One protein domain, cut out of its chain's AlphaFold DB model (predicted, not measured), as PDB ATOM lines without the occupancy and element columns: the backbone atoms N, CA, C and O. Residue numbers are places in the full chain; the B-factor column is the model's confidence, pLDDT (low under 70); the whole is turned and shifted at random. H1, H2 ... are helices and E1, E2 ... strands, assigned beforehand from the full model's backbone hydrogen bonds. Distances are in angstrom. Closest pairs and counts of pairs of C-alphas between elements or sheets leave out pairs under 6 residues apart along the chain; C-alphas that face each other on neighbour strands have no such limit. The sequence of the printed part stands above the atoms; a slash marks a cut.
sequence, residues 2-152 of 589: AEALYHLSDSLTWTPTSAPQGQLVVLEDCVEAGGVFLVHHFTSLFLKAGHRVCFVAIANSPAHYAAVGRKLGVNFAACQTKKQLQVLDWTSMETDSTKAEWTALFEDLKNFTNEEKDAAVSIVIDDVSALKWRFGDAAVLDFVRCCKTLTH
ATOM      1  N   ALA A   2      17.192  89.547  16.936       45.84
ATOM      2  CA  ALA A   2      16.136  89.405  17.948       45.84
ATOM      3  C   ALA A   2      15.952  90.688  18.776       45.84
ATOM      4  O   ALA A   2      14.830  91.109  18.998       45.84
ATOM      5  N   GLU A   3      17.053  91.353  19.126       44.75
ATOM      6  CA  GLU A   3      17.058  92.612  19.880       44.75
ATOM      7  C   GLU A   3      16.397  93.780  19.119       44.75
ATOM      8  O   GLU A   3      15.526  94.443  19.661       44.75
ATOM      9  N   ALA A   4      16.695  93.972  17.826       51.00
ATOM     10  CA  ALA A   4      16.055  95.016  17.011       51.00
ATOM     11  C   ALA A   4      14.548  94.768  16.796       51.00
ATOM     12  O   ALA A   4      13.761  95.710  16.808       51.00
ATOM     13  N   LEU A   5      14.139  93.503  16.630       52.34
ATOM     14  CA  LEU A   5      12.726  93.126  16.521       52.34
ATOM     15  C   LEU A   5      11.989  93.231  17.867       52.34
ATOM     16  O   LEU A   5      10.796  93.499  17.872       52.34
ATOM     17  N   TYR A   6      12.688  93.061  18.994       53.16
ATOM     18  CA  TYR A   6      12.129  93.213  20.343       53.16
ATOM     19  C   TYR A   6      11.695  94.657  20.643       53.16
ATOM     20  O   TYR A   6      10.807  94.882  21.456       53.16
ATOM     21  N   HIS A   7      12.306  95.636  19.970       49.28
ATOM     22  CA  HIS A   7      11.943  97.050  20.076       49.28
ATOM     23  C   HIS A   7      10.830  97.478  19.106       49.28
ATOM     24  O   HIS A   7      10.405  98.633  19.143       49.28
ATOM     25  N   LEU A   8      10.339  96.579  18.243       54.88
ATOM     26  CA  LEU A   8       9.156  96.855  17.430       54.88
ATOM     27  C   LEU A   8       7.905  96.716  18.295       54.88
ATOM     28  O   LEU A   8       7.727  95.721  18.989       54.88
ATOM     29  N   SER A   9       7.008  97.701  18.220       52.12
ATOM     30  CA  SER A   9       5.688  97.584  18.851       52.12
ATOM     31  C   SER A   9       4.937  96.353  18.325       52.12
ATOM     32  O   SER A   9       5.087  96.003  17.151       52.12
ATOM     33  N   ASP A  10       4.042  95.775  19.134       54.25
ATOM     34  CA  ASP A  10       3.212  94.623  18.740       54.25
ATOM     35  C   ASP A  10       2.462  94.852  17.414       54.25
ATOM     36  O   ASP A  10       2.226  93.923  16.646       54.25
ATOM     37  N   SER A  11       2.158  96.111  17.084       47.75
ATOM     38  CA  SER A  11       1.491  96.507  15.838       47.75
ATOM     39  C   SER A  11       2.331  96.405  14.557       47.75
ATOM     40  O   SER A  11       1.771  96.443  13.463       47.75
ATOM     41  N   LEU A  12       3.655  96.270  14.684       53.66
ATOM     42  CA  LEU A  12       4.621  96.161  13.582       53.66
ATOM     43  C   LEU A  12       5.177  94.732  13.435       53.66
ATOM     44  O   LEU A  12       6.108  94.501  12.663       53.66
ATOM     45  N   THR A  13       4.599  93.756  14.144       64.25
ATOM     46  CA  THR A  13       4.962  92.332  14.058       64.25
ATOM     47  C   THR A  13       4.297  91.657  12.851       64.25
ATOM     48  O   THR A  13       3.449  90.771  12.953       64.25
ATOM     49  N   TRP A  14       4.652  92.110  11.652       72.94
ATOM     50  CA  TRP A  14       4.078  91.598  10.410       72.94
ATOM     51  C   TRP A  14       4.781  90.330   9.914       72.94
ATOM     52  O   TRP A  14       5.993  90.163  10.017       72.94
ATOM     53  N   THR A  15       3.997  89.442   9.308       79.25
ATOM     54  CA  THR A  15       4.477  88.272   8.562       79.25
ATOM     55  C   THR A  15       4.242  88.501   7.069       79.25
ATOM     56  O   THR A  15       3.396  89.325   6.726       79.25
ATOM     57  N   PRO A  16       4.903  87.772   6.151       80.88
ATOM     58  CA  PRO A  16       4.617  87.909   4.720       80.88
ATOM     59  C   PRO A  16       3.132  87.727   4.365       80.88
ATOM     60  O   PRO A  16       2.654  88.300   3.400       80.88
ATOM     61  N   THR A  17       2.389  86.949   5.155       76.31
ATOM     62  CA  THR A  17       0.948  86.715   4.972       76.31
ATOM     63  C   THR A  17       0.052  87.774   5.614       76.31
ATOM     64  O   THR A  17      -1.133  87.817   5.303       76.31
ATOM     65  N   SER A  18       0.580  88.597   6.525       75.38
ATOM     66  CA  SER A  18      -0.182  89.618   7.262       75.38
ATOM     67  C   SER A  18       0.298  91.049   7.020       75.38
ATOM     68  O   SER A  18      -0.281  91.978   7.576       75.38
ATOM     69  N   ALA A  19       1.345  91.240   6.213       74.19
ATOM     70  CA  ALA A  19       1.868  92.556   5.883       74.19
ATOM     71  C   ALA A  19       0.838  93.334   5.040       74.19
ATOM     72  O   ALA A  19       0.429  92.849   3.983       74.19
ATOM     73  N   PRO A  20       0.409  94.531   5.475       71.31
ATOM     74  CA  PRO A  20      -0.541  95.330   4.715       71.31
ATOM     75  C   PRO A  20       0.119  95.905   3.459       71.31
ATOM     76  O   PRO A  20       1.281  96.308   3.489       71.31
ATOM     77  N   GLN A  21      -0.616  95.957   2.350       75.31
ATOM     78  CA  GLN A  21      -0.156  96.565   1.099       75.31
ATOM     79  C   GLN A  21      -0.086  98.098   1.209       75.31
ATOM     80  O   GLN A  21      -0.827  98.700   1.988       75.31
ATOM     81  N   GLY A  22       0.803  98.731   0.434       75.19
ATOM     82  CA  GLY A  22       0.851 100.193   0.327       75.19
ATOM     83  C   GLY A  22       1.358 100.897   1.586       75.19
ATOM     84  O   GLY A  22       0.719 101.817   2.088       75.19
ATOM     85  N   GLN A  23       2.477 100.434   2.144       78.00
ATOM     86  CA  GLN A  23       3.026 100.975   3.394       78.00
ATOM     87  C   GLN A  23       4.218 101.886   3.148       78.00
ATOM     88  O   GLN A  23       5.072 101.559   2.326       78.00
ATOM     89  N   LEU A  24       4.310 102.972   3.917       78.00
ATOM     90  CA  LEU A  24       5.503 103.804   4.014       78.00
ATOM     91  C   LEU A  24       6.253 103.474   5.308       78.00
ATOM     92  O   LEU A  24       5.707 103.628   6.398       78.00
ATOM     93  N   VAL A  25       7.513 103.068   5.184       76.25
ATOM     94  CA  VAL A  25       8.417 102.841   6.314       76.25
ATOM     95  C   VAL A  25       9.550 103.855   6.238       76.25
ATOM     96  O   VAL A  25      10.297 103.874   5.263       76.25
ATOM     97  N   VAL A  26       9.669 104.688   7.271       72.00
ATOM     98  CA  VAL A  26      10.749 105.670   7.420       72.00
ATOM     99  C   VAL A  26      11.571 105.290   8.638       72.00
ATOM    100  O   VAL A  26      11.015 105.085   9.718       72.00
ATOM    101  N   LEU A  27      12.882 105.193   8.460       68.94
ATOM    102  CA  LEU A  27      13.817 104.901   9.536       68.94
ATOM    103  C   LEU A  27      14.654 106.152   9.820       68.94
ATOM    104  O   LEU A  27      15.193 106.771   8.906       68.94
ATOM    105  N   GLU A  28      14.725 106.540  11.091       62.44
ATOM    106  CA  GLU A  28      15.526 107.661  11.585       62.44
ATOM    107  C   GLU A  28      16.634 107.073  12.453       62.44
ATOM    108  O   GLU A  28      16.343 106.546  13.527       62.44
ATOM    109  N   ASP A  29      17.878 107.054  11.956       60.84
ATOM    110  CA  ASP A  29      18.939 106.315  12.643       60.84
ATOM    111  C   ASP A  29      19.709 107.182  13.645       60.84
ATOM    112  O   ASP A  29      20.071 108.334  13.393       60.84
ATOM    113  N   CYS A  30      19.961 106.581  14.803       43.31
ATOM    114  CA  CYS A  30      20.869 107.024  15.847       43.31
ATOM    115  C   CYS A  30      21.448 105.750  16.496       43.31
ATOM    116  O   CYS A  30      20.940 105.284  17.515       43.31
ATOM    117  N   VAL A  31      22.571 105.271  15.938       40.44
ATOM    118  CA  VAL A  31      23.583 104.336  16.498       40.44
ATOM    119  C   VAL A  31      23.551 102.852  16.031       40.44
ATOM    120  O   VAL A  31      22.520 102.229  15.804       40.44
ATOM    121  N   GLU A  32      24.777 102.322  15.892       51.47
ATOM    122  CA  GLU A  32      25.307 101.179  15.130       51.47
ATOM    123  C   GLU A  32      24.577  99.813  15.207       51.47
ATOM    124  O   GLU A  32      24.203  99.303  16.262       51.47
ATOM    125  N   ALA A  33      24.508  99.164  14.034       48.62
ATOM    126  CA  ALA A  33      24.133  97.769  13.734       48.62
ATOM    127  C   ALA A  33      22.636  97.381  13.739       48.62
ATOM    128  O   ALA A  33      22.284  96.369  13.122       48.62
ATOM    129  N   GLY A  34      21.746  98.158  14.367       51.38
ATOM    130  CA  GLY A  34      20.305  97.853  14.452       51.38
ATOM    131  C   GLY A  34      19.456  98.340  13.266       51.38
ATOM    132  O   GLY A  34      18.690  97.552  12.702       51.38
ATOM    133  N   GLY A  35      19.609  99.612  12.873       53.94
ATOM    134  CA  GLY A  35      18.800 100.274  11.836       53.94
ATOM    135  C   GLY A  35      18.962  99.656  10.446       53.94
ATOM    136  O   GLY A  35      17.974  99.304   9.795       53.94
ATOM    137  N   VAL A  36      20.210  99.362  10.068       57.03
ATOM    138  CA  VAL A  36      20.561  98.671   8.814       57.03
ATOM    139  C   VAL A  36      19.839  97.321   8.692       57.03
ATOM    140  O   VAL A  36      19.416  96.921   7.614       57.03
ATOM    141  N   PHE A  37      19.604  96.595   9.789       66.88
ATOM    142  CA  PHE A  37      18.864  95.332   9.712       66.88
ATOM    143  C   PHE A  37      17.363  95.531   9.440       66.88
ATOM    144  O   PHE A  37      16.773  94.754   8.684       66.88
ATOM    145  N   LEU A  38      16.736  96.545  10.043       68.12
ATOM    146  CA  LEU A  38      15.295  96.783   9.915       68.12
ATOM    147  C   LEU A  38      14.907  97.162   8.486       68.12
ATOM    148  O   LEU A  38      13.910  96.650   7.973       68.12
ATOM    149  N   VAL A  39      15.728  97.967   7.810       72.75
ATOM    150  CA  VAL A  39      15.478  98.347   6.415       72.75
ATOM    151  C   VAL A  39      15.497  97.127   5.486       72.75
ATOM    152  O   VAL A  39      14.598  96.939   4.658       72.75
ATOM    153  N   HIS A  40      16.453  96.213   5.691       75.25
ATOM    154  CA  HIS A  40      16.514  94.949   4.958       75.25
ATOM    155  C   HIS A  40      15.342  94.027   5.294       75.25
ATOM    156  O   HIS A  40      14.834  93.330   4.408       75.25
ATOM    157  N   HIS A  41      14.919  94.013   6.561       75.69
ATOM    158  CA  HIS A  41      13.808  93.203   7.038       75.69
ATOM    159  C   HIS A  41      12.490  93.628   6.387       75.69
ATOM    160  O   HIS A  41      11.861  92.786   5.749       75.69
ATOM    161  N   PHE A  42      12.107  94.908   6.463       80.00
ATOM    162  CA  PHE A  42      10.852  95.404   5.883       80.00
ATOM    163  C   PHE A  42      10.824  95.273   4.359       80.00
ATOM    164  O   PHE A  42       9.850  94.763   3.806       80.00
ATOM    165  N   THR A  43      11.918  95.626   3.679       82.38
ATOM    166  CA  THR A  43      12.024  95.466   2.220       82.38
ATOM    167  C   THR A  43      11.846  93.998   1.816       82.38
ATOM    168  O   THR A  43      11.048  93.677   0.937       82.38
ATOM    169  N   SER A  44      12.527  93.072   2.502       85.62
ATOM    170  CA  SER A  44      12.406  91.634   2.219       85.62
ATOM    171  C   SER A  44      11.034  91.070   2.598       85.62
ATOM    172  O   SER A  44      10.520  90.193   1.907       85.62
ATOM    173  N   LEU A  45      10.438  91.556   3.688       85.00
ATOM    174  CA  LEU A  45       9.109  91.171   4.150       85.00
ATOM    175  C   LEU A  45       8.047  91.519   3.104       85.00
ATOM    176  O   LEU A  45       7.292  90.637   2.701       85.00
ATOM    177  N   PHE A  46       8.027  92.764   2.623       87.62
ATOM    178  CA  PHE A  46       7.073  93.217   1.610       87.62
ATOM    179  C   PHE A  46       7.260  92.499   0.271       87.62
ATOM    180  O   PHE A  46       6.282  92.081  -0.347       87.62
ATOM    181  N   LEU A  47       8.505  92.261  -0.152       88.75
ATOM    182  CA  LEU A  47       8.774  91.489  -1.368       88.75
ATOM    183  C   LEU A  47       8.279  90.040  -1.254       88.75
ATOM    184  O   LEU A  47       7.713  89.509  -2.210       88.75
ATOM    185  N   LYS A  48       8.425  89.402  -0.083       87.25
ATOM    186  CA  LYS A  48       7.858  88.066   0.183       87.25
ATOM    187  C   LYS A  48       6.336  88.060   0.266       87.25
ATOM    188  O   LYS A  48       5.730  87.052  -0.080       87.25
ATOM    189  N   ALA A  49       5.741  89.159   0.718       83.50
ATOM    190  CA  ALA A  49       4.296  89.375   0.711       83.50
ATOM    191  C   ALA A  49       3.740  89.646  -0.702       83.50
ATOM    192  O   ALA A  49       2.532  89.767  -0.880       83.50
ATOM    193  N   GLY A  50       4.607  89.733  -1.721       83.94
ATOM    194  CA  GLY A  50       4.209  89.964  -3.109       83.94
ATOM    195  C   GLY A  50       3.975  91.433  -3.458       83.94
ATOM    196  O   GLY A  50       3.415  91.717  -4.510       83.94
ATOM    197  N   HIS A  51       4.391  92.376  -2.608       86.25
ATOM    198  CA  HIS A  51       4.214  93.804  -2.882       86.25
ATOM    199  C   HIS A  51       5.198  94.274  -3.950       86.25
ATOM    200  O   HIS A  51       6.293  93.712  -4.073       86.25
ATOM    201  N   ARG A  52       4.845  95.358  -4.646       89.69
ATOM    202  CA  ARG A  52       5.821  96.203  -5.337       89.69
ATOM    203  C   ARG A  52       6.470  97.118  -4.304       89.69
ATOM    204  O   ARG A  52       5.776  97.686  -3.467       89.69
ATOM    205  N   VAL A  53       7.791  97.233  -4.324       89.31
ATOM    206  CA  VAL A  53       8.546  97.962  -3.303       89.31
ATOM    207  C   VAL A  53       9.452  98.987  -3.963       89.31
ATOM    208  O   VAL A  53      10.264  98.632  -4.811       89.31
ATOM    209  N   CYS A  54       9.331 100.251  -3.567       90.06
ATOM    210  CA  CYS A  54      10.347 101.254  -3.852       90.06
ATOM    211  C   CYS A  54      11.240 101.404  -2.623       90.06
ATOM    212  O   CYS A  54      10.757 101.669  -1.522       90.06
ATOM    213  N   PHE A  55      12.535 101.198  -2.802       87.25
ATOM    214  CA  PHE A  55      13.513 101.247  -1.735       87.25
ATOM    215  C   PHE A  55      14.472 102.417  -1.961       87.25
ATOM    216  O   PHE A  55      15.282 102.382  -2.884       87.25
ATOM    217  N   VAL A  56      14.374 103.453  -1.128       84.94
ATOM    218  CA  VAL A  56      15.260 104.624  -1.152       84.94
ATOM    219  C   VAL A  56      16.456 104.321  -0.262       84.94
ATOM    220  O   VAL A  56      16.291 104.154   0.945       84.94
ATOM    221  N   ALA A  57      17.637 104.199  -0.860       78.12
ATOM    222  CA  ALA A  57      18.819 103.641  -0.216       78.12
ATOM    223  C   ALA A  57      19.982 104.636  -0.187       78.12
ATOM    224  O   ALA A  57      20.171 105.409  -1.125       78.12
ATOM    225  N   ILE A  58      20.801 104.544   0.863       70.75
ATOM    226  CA  ILE A  58      22.112 105.197   0.934       70.75
ATOM    227  C   ILE A  58      23.138 104.218   0.365       70.75
ATOM    228  O   ILE A  58      23.462 103.197   0.979       70.75
ATOM    229  N   ALA A  59      23.657 104.477  -0.829       56.84
ATOM    230  CA  ALA A  59      24.657 103.605  -1.416       56.84
ATOM    231  C   ALA A  59      26.043 103.902  -0.876       56.84
ATOM    232  O   ALA A  59      26.815 104.696  -1.393       56.84
ATOM    233  N   ASN A  60      26.413 103.085   0.097       53.03
ATOM    234  CA  ASN A  60      27.763 102.547   0.108       53.03
ATOM    235  C   ASN A  60      27.807 101.045  -0.176       53.03
ATOM    236  O   ASN A  60      28.874 100.450  -0.064       53.03
ATOM    237  N   SER A  61      26.688 100.397  -0.550       60.34
ATOM    238  CA  SER A  61      26.724  99.006  -1.040       60.34
ATOM    239  C   SER A  61      25.373  98.431  -1.528       60.34
ATOM    240  O   SER A  61      24.792  97.568  -0.873       60.34
ATOM    241  N   PRO A  62      24.897  98.739  -2.749       67.12
ATOM    242  CA  PRO A  62      23.830  97.965  -3.415       67.12
ATOM    243  C   PRO A  62      24.090  96.444  -3.383       67.12
ATOM    244  O   PRO A  62      23.188  95.630  -3.171       67.12
ATOM    245  N   ALA A  63      25.367  96.058  -3.481       71.19
ATOM    246  CA  ALA A  63      25.837  94.687  -3.306       71.19
ATOM    247  C   ALA A  63      25.594  94.117  -1.891       71.19
ATOM    248  O   ALA A  63      25.315  92.922  -1.761       71.19
ATOM    249  N   HIS A  64      25.664  94.941  -0.841       75.50
ATOM    250  CA  HIS A  64      25.318  94.564   0.532       75.50
ATOM    251  C   HIS A  64      23.819  94.336   0.665       75.50
ATOM    252  O   HIS A  64      23.433  93.260   1.111       75.50
ATOM    253  N   TYR A  65      22.976  95.263   0.189       74.25
ATOM    254  CA  TYR A  65      21.520  95.079   0.196       74.25
ATOM    255  C   TYR A  65      21.125  93.788  -0.535       74.25
ATOM    256  O   TYR A  65      20.370  92.974   0.000       74.25
ATOM    257  N   ALA A  66      21.723  93.519  -1.699       74.56
ATOM    258  CA  ALA A  66      21.506  92.274  -2.431       74.56
ATOM    259  C   ALA A  66      22.011  91.026  -1.674       74.56
ATOM    260  O   ALA A  66      21.370  89.972  -1.713       74.56
ATOM    261  N   ALA A  67      23.152  91.110  -0.981       77.56
ATOM    262  CA  ALA A  67      23.693  90.008  -0.184       77.56
ATOM    263  C   ALA A  67      22.844  89.704   1.059       77.56
ATOM    264  O   ALA A  67      22.618  88.531   1.369       77.56
ATOM    265  N   VAL A  68      22.348  90.733   1.746       74.75
ATOM    266  CA  VAL A  68      21.466  90.582   2.907       74.75
ATOM    267  C   VAL A  68      20.085  90.099   2.475       74.75
ATOM    268  O   VAL A  68      19.568  89.162   3.081       74.75
ATOM    269  N   GLY A  69      19.541  90.620   1.371       77.69
ATOM    270  CA  GLY A  69      18.315  90.111   0.757       77.69
ATOM    271  C   GLY A  69      18.387  88.602   0.513       77.69
ATOM    272  O   GLY A  69      17.499  87.869   0.948       77.69
ATOM    273  N   ARG A  70      19.496  88.099  -0.065       81.44
ATOM    274  CA  ARG A  70      19.709  86.650  -0.262       81.44
ATOM    275  C   ARG A  70      19.679  85.867   1.051       81.44
ATOM    276  O   ARG A  70      19.046  84.816   1.101       81.44
ATOM    277  N   LYS A  71      20.312  86.377   2.114       80.62
ATOM    278  CA  LYS A  71      20.270  85.755   3.454       80.62
ATOM    279  C   LYS A  71      18.862  85.755   4.048       80.62
ATOM    280  O   LYS A  71      18.489  84.812   4.734       80.62
ATOM    281  N   LEU A  72      18.072  86.783   3.750       79.94
ATOM    282  CA  LEU A  72      16.664  86.869   4.114       79.94
ATOM    283  C   LEU A  72      15.757  86.100   3.145       79.94
ATOM    284  O   LEU A  72      14.550  86.118   3.337       79.94
ATOM    285  N   GLY A  73      16.284  85.386   2.146       84.19
ATOM    286  CA  GLY A  73      15.500  84.566   1.219       84.19
ATOM    287  C   GLY A  73      14.801  85.349   0.102       84.19
ATOM    288  O   GLY A  73      13.795  84.879  -0.419       84.19
ATOM    289  N   VAL A  74      15.302  86.536  -0.257       87.25
ATOM    290  CA  VAL A  74      14.803  87.364  -1.367       87.25
ATOM    291  C   VAL A  74      15.936  87.663  -2.343       87.25
ATOM    292  O   VAL A  74      17.005  88.133  -1.962       87.25
ATOM    293  N   ASN A  75      15.718  87.420  -3.634       89.06
ATOM    294  CA  ASN A  75      16.690  87.772  -4.665       89.06
ATOM    295  C   ASN A  75      16.338  89.135  -5.276       89.06
ATOM    296  O   ASN A  75      15.489  89.215  -6.158       89.06
ATOM    297  N   PHE A  76      17.009  90.194  -4.817       86.94
ATOM    298  CA  PHE A  76      16.720  91.574  -5.226       86.94
ATOM    299  C   PHE A  76      16.869  91.781  -6.738       86.94
ATOM    300  O   PHE A  76      15.988  92.375  -7.345       86.94
ATOM    301  N   ALA A  77      17.899  91.201  -7.364       85.31
ATOM    302  CA  ALA A  77      18.101  91.303  -8.812       85.31
ATOM    303  C   ALA A  77      16.946  90.663  -9.602       85.31
ATOM    304  O   ALA A  77      16.479  91.208 -10.606       85.31
ATOM    305  N   ALA A  78      16.431  89.526  -9.121       88.00
ATOM    306  CA  ALA A  78      15.255  88.896  -9.713       88.00
ATOM    307  C   ALA A  78      13.983  89.736  -9.494       88.00
ATOM    308  O   ALA A  78      13.174  89.847 -10.411       88.00
ATOM    309  N   CYS A  79      13.813  90.351  -8.317       89.00
ATOM    310  CA  CYS A  79      12.686  91.246  -8.035       89.00
ATOM    311  C   CYS A  79      12.726  92.518  -8.898       89.00
ATOM    312  O   CYS A  79      11.687  92.927  -9.405       89.00
ATOM    313  N   GLN A  80      13.906  93.104  -9.124       87.44
ATOM    314  CA  GLN A  80      14.088  94.255 -10.018       87.44
ATOM    315  C   GLN A  80      13.771  93.890 -11.472       87.44
ATOM    316  O   GLN A  80      13.014  94.590 -12.133       87.44
ATOM    317  N   THR A  81      14.251  92.734 -11.950       87.00
ATOM    318  CA  THR A  81      13.936  92.236 -13.307       87.00
ATOM    319  C   THR A  81      12.429  92.021 -13.499       87.00
ATOM    320  O   THR A  81      11.895  92.243 -14.581       87.00
ATOM    321  N   LYS A  82      11.726  91.617 -12.434       86.94
ATOM    322  CA  LYS A  82      10.264  91.458 -12.402       86.94
ATOM    323  C   LYS A  82       9.501  92.762 -12.130       86.94
ATOM    324  O   LYS A  82       8.296  92.695 -11.924       86.94
ATOM    325  N   LYS A  83      10.177  93.919 -12.074       86.19
ATOM    326  CA  LYS A  83       9.599  95.231 -11.713       86.19
ATOM    327  C   LYS A  83       8.866  95.259 -10.363       86.19
ATOM    328  O   LYS A  83       8.011  96.104 -10.103       86.19
ATOM    329  N   GLN A  84       9.223  94.332  -9.481       87.88
ATOM    330  CA  GLN A  84       8.683  94.231  -8.133       87.88
ATOM    331  C   GLN A  84       9.492  95.079  -7.138       87.88
ATOM    332  O   GLN A  84       8.982  95.443  -6.087       87.88
ATOM    333  N   LEU A  85      10.746  95.408  -7.457       89.81
ATOM    334  CA  LEU A  85      11.617  96.249  -6.636       89.81
ATOM    335  C   LEU A  85      12.223  97.363  -7.496       89.81
ATOM    336  O   LEU A  85      12.843  97.055  -8.509       89.81
ATOM    337  N   GLN A  86      12.115  98.617  -7.062       90.12
ATOM    338  CA  GLN A  86      12.933  99.735  -7.544       90.12
ATOM    339  C   GLN A  86      13.862 100.166  -6.417       90.12
ATOM    340  O   GLN A  86      13.421 100.286  -5.278       90.12
ATOM    341  N   VAL A  87      15.138 100.389  -6.724       87.44
ATOM    342  CA  VAL A  87      16.100 100.934  -5.759       87.44
ATOM    343  C   VAL A  87      16.472 102.333  -6.219       87.44
ATOM    344  O   VAL A  87      16.927 102.495  -7.349       87.44
ATOM    345  N   LEU A  88      16.242 103.322  -5.362       86.06
ATOM    346  CA  LEU A  88      16.575 104.721  -5.595       86.06
ATOM    347  C   LEU A  88      17.808 105.070  -4.769       86.06
ATOM    348  O   LEU A  88      17.729 105.258  -3.556       86.06
ATOM    349  N   ASP A  89      18.951 105.093  -5.440       82.94
ATOM    350  CA  ASP A  89      20.244 105.428  -4.859       82.94
ATOM    351  C   ASP A  89      20.525 106.921  -5.046       82.94
ATOM    352  O   ASP A  89      21.017 107.350  -6.091       82.94
ATOM    353  N   TRP A  90      20.232 107.707  -4.012       75.94
ATOM    354  CA  TRP A  90      20.420 109.159  -4.039       75.94
ATOM    355  C   TRP A  90      21.889 109.586  -3.899       75.94
ATOM    356  O   TRP A  90      22.212 110.753  -4.105       75.94
ATOM    357  N   THR A  91      22.792 108.665  -3.554       72.62
ATOM    358  CA  THR A  91      24.224 108.943  -3.348       72.62
ATOM    359  C   THR A  91      25.071 108.796  -4.614       72.62
ATOM    360  O   THR A  91      26.158 109.359  -4.679       72.62
ATOM    361  N   SER A  92      24.579 108.071  -5.622       64.88
ATOM    362  CA  SER A  92      25.254 107.859  -6.916       64.88
ATOM    363  C   SER A  92      24.948 108.918  -7.986       64.88
ATOM    364  O   SER A  92      25.423 108.819  -9.117       64.88
ATOM    365  N   MET A  93      24.132 109.921  -7.652       67.19
ATOM    366  CA  MET A  93      23.680 110.943  -8.595       67.19
ATOM    367  C   MET A  93      24.774 112.003  -8.775       67.19
ATOM    368  O   MET A  93      24.893 112.928  -7.983       67.19
ATOM    369  N   GLU A  94      25.601 111.858  -9.809       55.44
ATOM    370  CA  GLU A  94      26.646 112.829 -10.158       55.44
ATOM    371  C   GLU A  94      26.045 113.987 -10.972       55.44
ATOM    372  O   GLU A  94      26.023 113.953 -12.202       55.44
ATOM    373  N   THR A  95      25.529 115.026 -10.306       56.75
ATOM    374  CA  THR A  95      25.182 116.286 -10.991       56.75
ATOM    375  C   THR A  95      25.710 117.501 -10.230       56.75
ATOM    376  O   THR A  95      25.786 117.489  -9.006       56.75
ATOM    377  N   ASP A  96      26.026 118.589 -10.941       53.66
ATOM    378  CA  ASP A  96      26.566 119.831 -10.352       53.66
ATOM    379  C   ASP A  96      25.559 120.593  -9.459       53.66
ATOM    380  O   ASP A  96      25.876 121.646  -8.901       53.66
ATOM    381  N   SER A  97      24.320 120.101  -9.323       66.25
ATOM    382  CA  SER A  97      23.254 120.761  -8.572       66.25
ATOM    383  C   SER A  97      22.446 119.776  -7.736       66.25
ATOM    384  O   SER A  97      21.722 118.935  -8.264       66.25
ATOM    385  N   THR A  98      22.441 119.990  -6.419       62.34
ATOM    386  CA  THR A  98      21.612 119.246  -5.454       62.34
ATOM    387  C   THR A  98      20.118 119.242  -5.810       62.34
ATOM    388  O   THR A  98      19.394 118.304  -5.487       62.34
ATOM    389  N   LYS A  99      19.653 120.273  -6.529       59.84
ATOM    390  CA  LYS A  99      18.276 120.402  -7.021       59.84
ATOM    391  C   LYS A  99      17.966 119.435  -8.171       59.84
ATOM    392  O   LYS A  99      16.847 118.930  -8.250       59.84
ATOM    393  N   ALA A 100      18.930 119.188  -9.058       64.81
ATOM    394  CA  ALA A 100      18.759 118.273 -10.183       64.81
ATOM    395  C   ALA A 100      18.700 116.813  -9.702       64.81
ATOM    396  O   ALA A 100      17.807 116.079 -10.114       64.81
ATOM    397  N   GLU A 101      19.566 116.442  -8.752       68.75
ATOM    398  CA  GLU A 101      19.540 115.130  -8.082       68.75
ATOM    399  C   GLU A 101      18.185 114.881  -7.409       68.75
ATOM    400  O   GLU A 101      17.553 113.847  -7.618       68.75
ATOM    401  N   TRP A 102      17.703 115.871  -6.646       71.00
ATOM    402  CA  TRP A 102      16.428 115.773  -5.939       71.00
ATOM    403  C   TRP A 102      15.257 115.594  -6.906       71.00
ATOM    404  O   TRP A 102      14.404 114.741  -6.697       71.00
ATOM    405  N   THR A 103      15.241 116.343  -8.009       68.50
ATOM    406  CA  THR A 103      14.170 116.251  -9.014       68.50
ATOM    407  C   THR A 103      14.145 114.879  -9.690       68.50
ATOM    408  O   THR A 103      13.080 114.272  -9.806       68.50
ATOM    409  N   ALA A 104      15.312 114.355 -10.069       73.88
ATOM    410  CA  ALA A 104      15.428 113.042 -10.693       73.88
ATOM    411  C   ALA A 104      14.991 111.904  -9.746       73.88
ATOM    412  O   ALA A 104      14.273 110.999 -10.165       73.88
ATOM    413  N   LEU A 105      15.315 111.996  -8.448       76.62
ATOM    414  CA  LEU A 105      14.873 111.026  -7.438       76.62
ATOM    415  C   LEU A 105      13.339 110.913  -7.369       76.62
ATOM    416  O   LEU A 105      12.782 109.816  -7.266       76.62
ATOM    417  N   PHE A 106      12.644 112.050  -7.432       73.56
ATOM    418  CA  PHE A 106      11.181 112.093  -7.452       73.56
ATOM    419  C   PHE A 106      10.598 111.559  -8.757       73.56
ATOM    420  O   PHE A 106       9.572 110.877  -8.732       73.56
ATOM    421  N   GLU A 107      11.220 111.880  -9.889       75.88
ATOM    422  CA  GLU A 107      10.764 111.427 -11.199       75.88
ATOM    423  C   GLU A 107      10.836 109.900 -11.308       75.88
ATOM    424  O   GLU A 107       9.856 109.264 -11.702       75.88
ATOM    425  N   ASP A 108      11.920 109.292 -10.832       80.62
ATOM    426  CA  ASP A 108      12.070 107.837 -10.786       80.62
ATOM    427  C   ASP A 108      11.038 107.170  -9.864       80.62
ATOM    428  O   ASP A 108      10.423 106.158 -10.226       80.62
ATOM    429  N   LEU A 109      10.781 107.761  -8.692       82.06
ATOM    430  CA  LEU A 109       9.738 107.290  -7.778       82.06
ATOM    431  C   LEU A 109       8.344 107.355  -8.428       82.06
ATOM    432  O   LEU A 109       7.553 106.406  -8.339       82.06
ATOM    433  N   LYS A 110       8.039 108.468  -9.099       74.12
ATOM    434  CA  LYS A 110       6.777 108.692  -9.809       74.12
ATOM    435  C   LYS A 110       6.607 107.707 -10.963       74.12
ATOM    436  O   LYS A 110       5.530 107.144 -11.142       74.12
ATOM    437  N   ASN A 111       7.661 107.465 -11.729       80.94
ATOM    438  CA  ASN A 111       7.628 106.524 -12.839       80.94
ATOM    439  C   ASN A 111       7.332 105.112 -12.336       80.94
ATOM    440  O   ASN A 111       6.363 104.505 -12.787       80.94
ATOM    441  N   PHE A 112       8.074 104.633 -11.332       82.75
ATOM    442  CA  PHE A 112       7.873 103.295 -10.775       82.75
ATOM    443  C   PHE A 112       6.457 103.092 -10.222       82.75
ATOM    444  O   PHE A 112       5.821 102.065 -10.466       82.75
ATOM    445  N   THR A 113       5.921 104.078  -9.510       74.12
ATOM    446  CA  THR A 113       4.566 103.999  -8.939       74.12
ATOM    447  C   THR A 113       3.463 103.971 -10.000       74.12
ATOM    448  O   THR A 113       2.443 103.323  -9.784       74.12
ATOM    449  N   ASN A 114       3.695 104.553 -11.180       70.75
ATOM    450  CA  ASN A 114       2.718 104.614 -12.270       70.75
ATOM    451  C   ASN A 114       2.761 103.435 -13.260       70.75
ATOM    452  O   ASN A 114       1.848 103.310 -14.077       70.75
ATOM    453  N   GLU A 115       3.784 102.573 -13.219       70.31
ATOM    454  CA  GLU A 115       3.942 101.490 -14.209       70.31
ATOM    455  C   GLU A 115       2.810 100.442 -14.188       70.31
ATOM    456  O   GLU A 115       2.482  99.887 -15.235       70.31
ATOM    457  N   GLU A 116       2.183 100.180 -13.034       68.50
ATOM    458  CA  GLU A 116       1.058  99.242 -12.897       68.50
ATOM    459  C   GLU A 116      -0.066  99.861 -12.062       68.50
ATOM    460  O   GLU A 116       0.061 100.019 -10.849       68.50
ATOM    461  N   LYS A 117      -1.183 100.194 -12.724       54.41
ATOM    462  CA  LYS A 117      -2.253 101.053 -12.183       54.41
ATOM    463  C   LYS A 117      -2.993 100.508 -10.954       54.41
ATOM    464  O   LYS A 117      -3.531 101.322 -10.208       54.41
ATOM    465  N   ASP A 118      -2.980  99.191 -10.730       56.53
ATOM    466  CA  ASP A 118      -3.751  98.520  -9.665       56.53
ATOM    467  C   ASP A 118      -2.877  97.893  -8.556       56.53
ATOM    468  O   ASP A 118      -3.391  97.249  -7.635       56.53
ATOM    469  N   ALA A 119      -1.550  98.044  -8.634       64.56
ATOM    470  CA  ALA A 119      -0.618  97.385  -7.725       64.56
ATOM    471  C   ALA A 119      -0.079  98.352  -6.661       64.56
ATOM    472  O   ALA A 119       0.664  99.283  -6.974       64.56
ATOM    473  N   ALA A 120      -0.387  98.076  -5.390       67.94
ATOM    474  CA  ALA A 120       0.068  98.900  -4.274       67.94
ATOM    475  C   ALA A 120       1.590  98.884  -4.187       67.94
ATOM    476  O   ALA A 120       2.207  97.813  -4.148       67.94
ATOM    477  N   VAL A 121       2.182 100.071  -4.083       83.25
ATOM    478  CA  VAL A 121       3.617 100.219  -3.861       83.25
ATOM    479  C   VAL A 121       3.863 100.482  -2.384       83.25
ATOM    480  O   VAL A 121       3.335 101.436  -1.825       83.25
ATOM    481  N   SER A 122       4.667  99.643  -1.738       84.50
ATOM    482  CA  SER A 122       5.254  99.961  -0.435       84.50
ATOM    483  C   SER A 122       6.553 100.738  -0.647       84.50
ATOM    484  O   SER A 122       7.358 100.372  -1.500       84.50
ATOM    485  N   ILE A 123       6.785 101.791   0.128       85.31
ATOM    486  CA  ILE A 123       8.012 102.585   0.069       85.31
ATOM    487  C   ILE A 123       8.781 102.400   1.372       85.31
ATOM    488  O   ILE A 123       8.220 102.517   2.461       85.31
ATOM    489  N   VAL A 124      10.072 102.113   1.262       83.75
ATOM    490  CA  VAL A 124      10.983 101.994   2.400       83.75
ATOM    491  C   VAL A 124      12.102 103.011   2.214       83.75
ATOM    492  O   VAL A 124      12.768 102.994   1.182       83.75
ATOM    493  N   ILE A 125      12.288 103.896   3.192       83.50
ATOM    494  CA  ILE A 125      13.326 104.930   3.183       83.50
ATOM    495  C   ILE A 125      14.388 104.579   4.219       83.50
ATOM    496  O   ILE A 125      14.079 104.446   5.407       83.50
ATOM    497  N   ASP A 126      15.624 104.438   3.749       79.56
ATOM    498  CA  ASP A 126      16.801 104.259   4.591       79.56
ATOM    499  C   ASP A 126      17.323 105.606   5.103       79.56
ATOM    500  O   ASP A 126      17.467 106.544   4.320       79.56
ATOM    501  N   ASP A 127      17.580 105.664   6.411       72.38
ATOM    502  CA  ASP A 127      18.171 106.783   7.158       72.38
ATOM    503  C   ASP A 127      17.768 108.191   6.659       72.38
ATOM    504  O   ASP A 127      18.473 108.904   5.934       72.38
ATOM    505  N   VAL A 128      16.589 108.619   7.120       73.12
ATOM    506  CA  VAL A 128      16.028 109.944   6.825       73.12
ATOM    507  C   VAL A 128      16.914 111.089   7.330       73.12
ATOM    508  O   VAL A 128      16.837 112.195   6.797       73.12
ATOM    509  N   SER A 129      17.765 110.854   8.333       71.12
ATOM    510  CA  SER A 129      18.670 111.871   8.875       71.12
ATOM    511  C   SER A 129      19.759 112.228   7.866       71.12
ATOM    512  O   SER A 129      20.075 113.405   7.694       71.12
ATOM    513  N   ALA A 130      20.284 111.244   7.135       74.56
ATOM    514  CA  ALA A 130      21.237 111.491   6.058       74.56
ATOM    515  C   ALA A 130      20.597 112.232   4.870       74.56
ATOM    516  O   ALA A 130      21.208 113.148   4.314       74.56
ATOM    517  N   LEU A 131      19.342 111.909   4.529       74.62
ATOM    518  CA  LEU A 131      18.576 112.672   3.538       74.62
ATOM    519  C   LEU A 131      18.411 114.132   3.977       74.62
ATOM    520  O   LEU A 131      18.661 115.043   3.187       74.62
ATOM    521  N   LYS A 132      18.024 114.364   5.242       75.38
ATOM    522  CA  LYS A 132      17.861 115.711   5.824       75.38
ATOM    523  C   LYS A 132      19.166 116.495   5.765       75.38
ATOM    524  O   LYS A 132      19.171 117.650   5.352       75.38
ATOM    525  N   TRP A 133      20.280 115.845   6.096       76.88
ATOM    526  CA  TRP A 133      21.603 116.453   6.020       76.88
ATOM    527  C   TRP A 133      21.971 116.888   4.592       76.88
ATOM    528  O   TRP A 133      22.533 117.966   4.410       76.88
ATOM    529  N   ARG A 134      21.637 116.085   3.570       75.38
ATOM    530  CA  ARG A 134      22.019 116.360   2.175       75.38
ATOM    531  C   ARG A 134      21.088 117.334   1.447       75.38
ATOM    532  O   ARG A 134      21.570 118.132   0.644       75.38
ATOM    533  N   PHE A 135      19.780 117.250   1.681       74.50
ATOM    534  CA  PHE A 135      18.765 117.985   0.910       74.50
ATOM    535  C   PHE A 135      18.014 119.042   1.731       74.50
ATOM    536  O   PHE A 135      17.293 119.864   1.167       74.50
ATOM    537  N   GLY A 136      18.225 119.067   3.047       68.50
ATOM    538  CA  GLY A 136      17.562 119.968   3.981       68.50
ATOM    539  C   GLY A 136      16.227 119.425   4.491       68.50
ATOM    540  O   GLY A 136      15.501 118.712   3.795       68.50
ATOM    541  N   ASP A 137      15.878 119.804   5.718       59.22
ATOM    542  CA  ASP A 137      14.714 119.276   6.440       59.22
ATOM    543  C   ASP A 137      13.386 119.480   5.700       59.22
ATOM    544  O   ASP A 137      12.566 118.565   5.634       59.22
ATOM    545  N   ALA A 138      13.185 120.665   5.116       52.59
ATOM    546  CA  ALA A 138      11.951 121.009   4.410       52.59
ATOM    547  C   ALA A 138      11.742 120.135   3.163       52.59
ATOM    548  O   ALA A 138      10.678 119.548   2.987       52.59
ATOM    549  N   ALA A 139      12.785 119.975   2.343       60.25
ATOM    550  CA  ALA A 139      12.717 119.187   1.118       60.25
ATOM    551  C   ALA A 139      12.426 117.707   1.413       60.25
ATOM    552  O   ALA A 139      11.603 117.081   0.745       60.25
ATOM    553  N   VAL A 140      13.064 117.155   2.448       66.88
ATOM    554  CA  VAL A 140      12.874 115.758   2.863       66.88
ATOM    555  C   VAL A 140      11.496 115.526   3.462       66.88
ATOM    556  O   VAL A 140      10.887 114.488   3.204       66.88
ATOM    557  N   LEU A 141      10.966 116.492   4.215       63.06
ATOM    558  CA  LEU A 141       9.598 116.422   4.714       63.06
ATOM    559  C   LEU A 141       8.589 116.337   3.558       63.06
ATOM    560  O   LEU A 141       7.682 115.502   3.598       63.06
ATOM    561  N   ASP A 142       8.778 117.134   2.507       57.91
ATOM    562  CA  ASP A 142       7.924 117.107   1.316       57.91
ATOM    563  C   ASP A 142       8.068 115.797   0.525       57.91
ATOM    564  O   ASP A 142       7.071 115.220   0.081       57.91
ATOM    565  N   PHE A 143       9.279 115.243   0.438       66.94
ATOM    566  CA  PHE A 143       9.512 113.921  -0.152       66.94
ATOM    567  C   PHE A 143       8.809 112.799   0.611       66.94
ATOM    568  O   PHE A 143       8.131 111.967   0.005       66.94
ATOM    569  N   VAL A 144       8.896 112.792   1.941       63.25
ATOM    570  CA  VAL A 144       8.212 111.804   2.788       63.25
ATOM    571  C   VAL A 144       6.690 111.916   2.638       63.25
ATOM    572  O   VAL A 144       6.003 110.894   2.543       63.25
ATOM    573  N   ARG A 145       6.147 113.139   2.544       60.69
ATOM    574  CA  ARG A 145       4.719 113.385   2.266       60.69
ATOM    575  C   ARG A 145       4.299 112.857   0.892       60.69
ATOM    576  O   ARG A 145       3.258 112.204   0.776       60.69
ATOM    577  N   CYS A 146       5.122 113.074  -0.133       63.72
ATOM    578  CA  CYS A 146       4.896 112.536  -1.472       63.72
ATOM    579  C   CYS A 146       4.900 111.002  -1.461       63.72
ATOM    580  O   CYS A 146       3.948 110.380  -1.931       63.72
ATOM    581  N   CYS A 147       5.910 110.382  -0.845       69.19
ATOM    582  CA  CYS A 147       5.993 108.930  -0.690       69.19
ATOM    583  C   CYS A 147       4.730 108.368  -0.019       69.19
ATOM    584  O   CYS A 147       4.132 107.416  -0.510       69.19
ATOM    585  N   LYS A 148       4.259 109.009   1.055       63.53
ATOM    586  CA  LYS A 148       3.038 108.596   1.763       63.53
ATOM    587  C   LYS A 148       1.792 108.644   0.878       63.53
ATOM    588  O   LYS A 148       0.916 107.788   0.976       63.53
ATOM    589  N   THR A 149       1.720 109.644   0.007       60.03
ATOM    590  CA  THR A 149       0.613 109.805  -0.944       60.03
ATOM    591  C   THR A 149       0.642 108.713  -2.013       60.03
ATOM    592  O   THR A 149      -0.404 108.172  -2.372       60.03
ATOM    593  N   LEU A 150       1.843 108.353  -2.474       67.12
ATOM    594  CA  LEU A 150       2.087 107.346  -3.508       67.12
ATOM    595  C   LEU A 150       1.875 105.905  -3.032       67.12
ATOM    596  O   LEU A 150       1.558 105.037  -3.842       67.12
ATOM    597  N   THR A 151       2.005 105.635  -1.732       66.12
ATOM    598  CA  THR A 151       1.739 104.300  -1.176       66.12
ATOM    599  C   THR A 151       0.249 103.938  -1.150       66.12
ATOM    600  O   THR A 151      -0.105 102.779  -0.943       66.12
ATOM    601  N   HIS A 152      -0.652 104.899  -1.381       58.94
ATOM    602  CA  HIS A 152      -2.091 104.660  -1.344       58.94
ATOM    603  C   HIS A 152      -2.627 104.218  -2.715       58.94
ATOM    604  O   HIS A 152      -2.666 104.985  -3.676       58.94
TER     605      HIS A 152
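Overview. This is residues 2 to 152 of the 589 residues of the protein "Serine/threonine-protein kinase nek3" of Phytophthora nicotianae (UniProt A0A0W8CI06). A slab of four parallel strands makes the core between two layers of helices: H5 and H7 run side by side over one face, and H2 runs over the other with H3 packed on it. H4 and H6 only graze the sheet, and H1 packs on H2, far from the core. The printed part has 151 residues, with seven named helices and four named strands in the order H1 E1 H2 E2 H3 H4 E3 H5 E4 H6 H7; the sheet's order is E1 E4 E2 E3. It is mixed, helices and strands, and compact, with a radius of gyration of the C-alphas of 14.8 A and spans of 42 by 38 by 28 A.

Arrangement. Start at H1, residues 2 to 6, which touches residues 35 to 38 alone of H2, residues 35 to 48; the closest C-alphas, of Ala 4 and Leu 38, are 7.4 A apart. Next look at edge strand E1, residues 24 to 26, parallel to E4, residues 121 to 125, with N 25 and O 123 within hydrogen-bond range at 2.9 A. H2 is on the sheet at a height of 9.3 A, over E4 and E2, residues 52 to 57. E2 is parallel to E4, with N 54 and O 122 at 2.9 A, and to edge strand E3, residues 85 to 89, with N 55 and O 86 at 2.8 A. H3, residues 62 to 71, touches H2 at a steep tilt of 65 degrees, closest at the C-alphas of Ser 44 and Gly 69, 6.3 A. H4, residues 76 to 81, touches H3, closest at the C-alphas of Ala 66 and Phe 76, 5.6 A. On the face opposite H2, find H5, residues 98 to 114, over E2 and E3 at a height of 10.1 A, and H7, residues 137 to 150, over E1 and E4 at 10.7 A. H5 and H7 only just touch, with 3 pairs of C-alphas within 8 A, at a shallow tilt of 10 degrees, the same way. H6, residues 128 to 135, touches H7, closest at the C-alphas of Lys 132 and Val 140, 5.8 A. Every O i to N i+4 pair is within hydrogen-bond range in H1, H3, H4, H5, H6 and H7, and 9 of 10 are in H2.

Along the chain. Find C-alpha 2 at (16.136, 89.405, 17.948), where H1 begins. H2 is 20.1 A long, E2 15.8 A and H3 14.5 A. From C-alpha 98 at (21.612, 119.246, -5.454), H5 runs 24.9 A. H7, 20.0 A long, ends at C-alpha 150, (2.087, 107.346, -3.508).

Size, cuts and confidence. The C-alphas of Asp 10 and Asp 96, the two farthest apart, are 45.0 A from each other. The printed part has no cut, and the link from H1 to E1, residues 7 to 23, is long. Mean pLDDT of the printed part is 71.5; 61 residues are under 70, among them 2 to 13, 27 to 38 and 136 to 152.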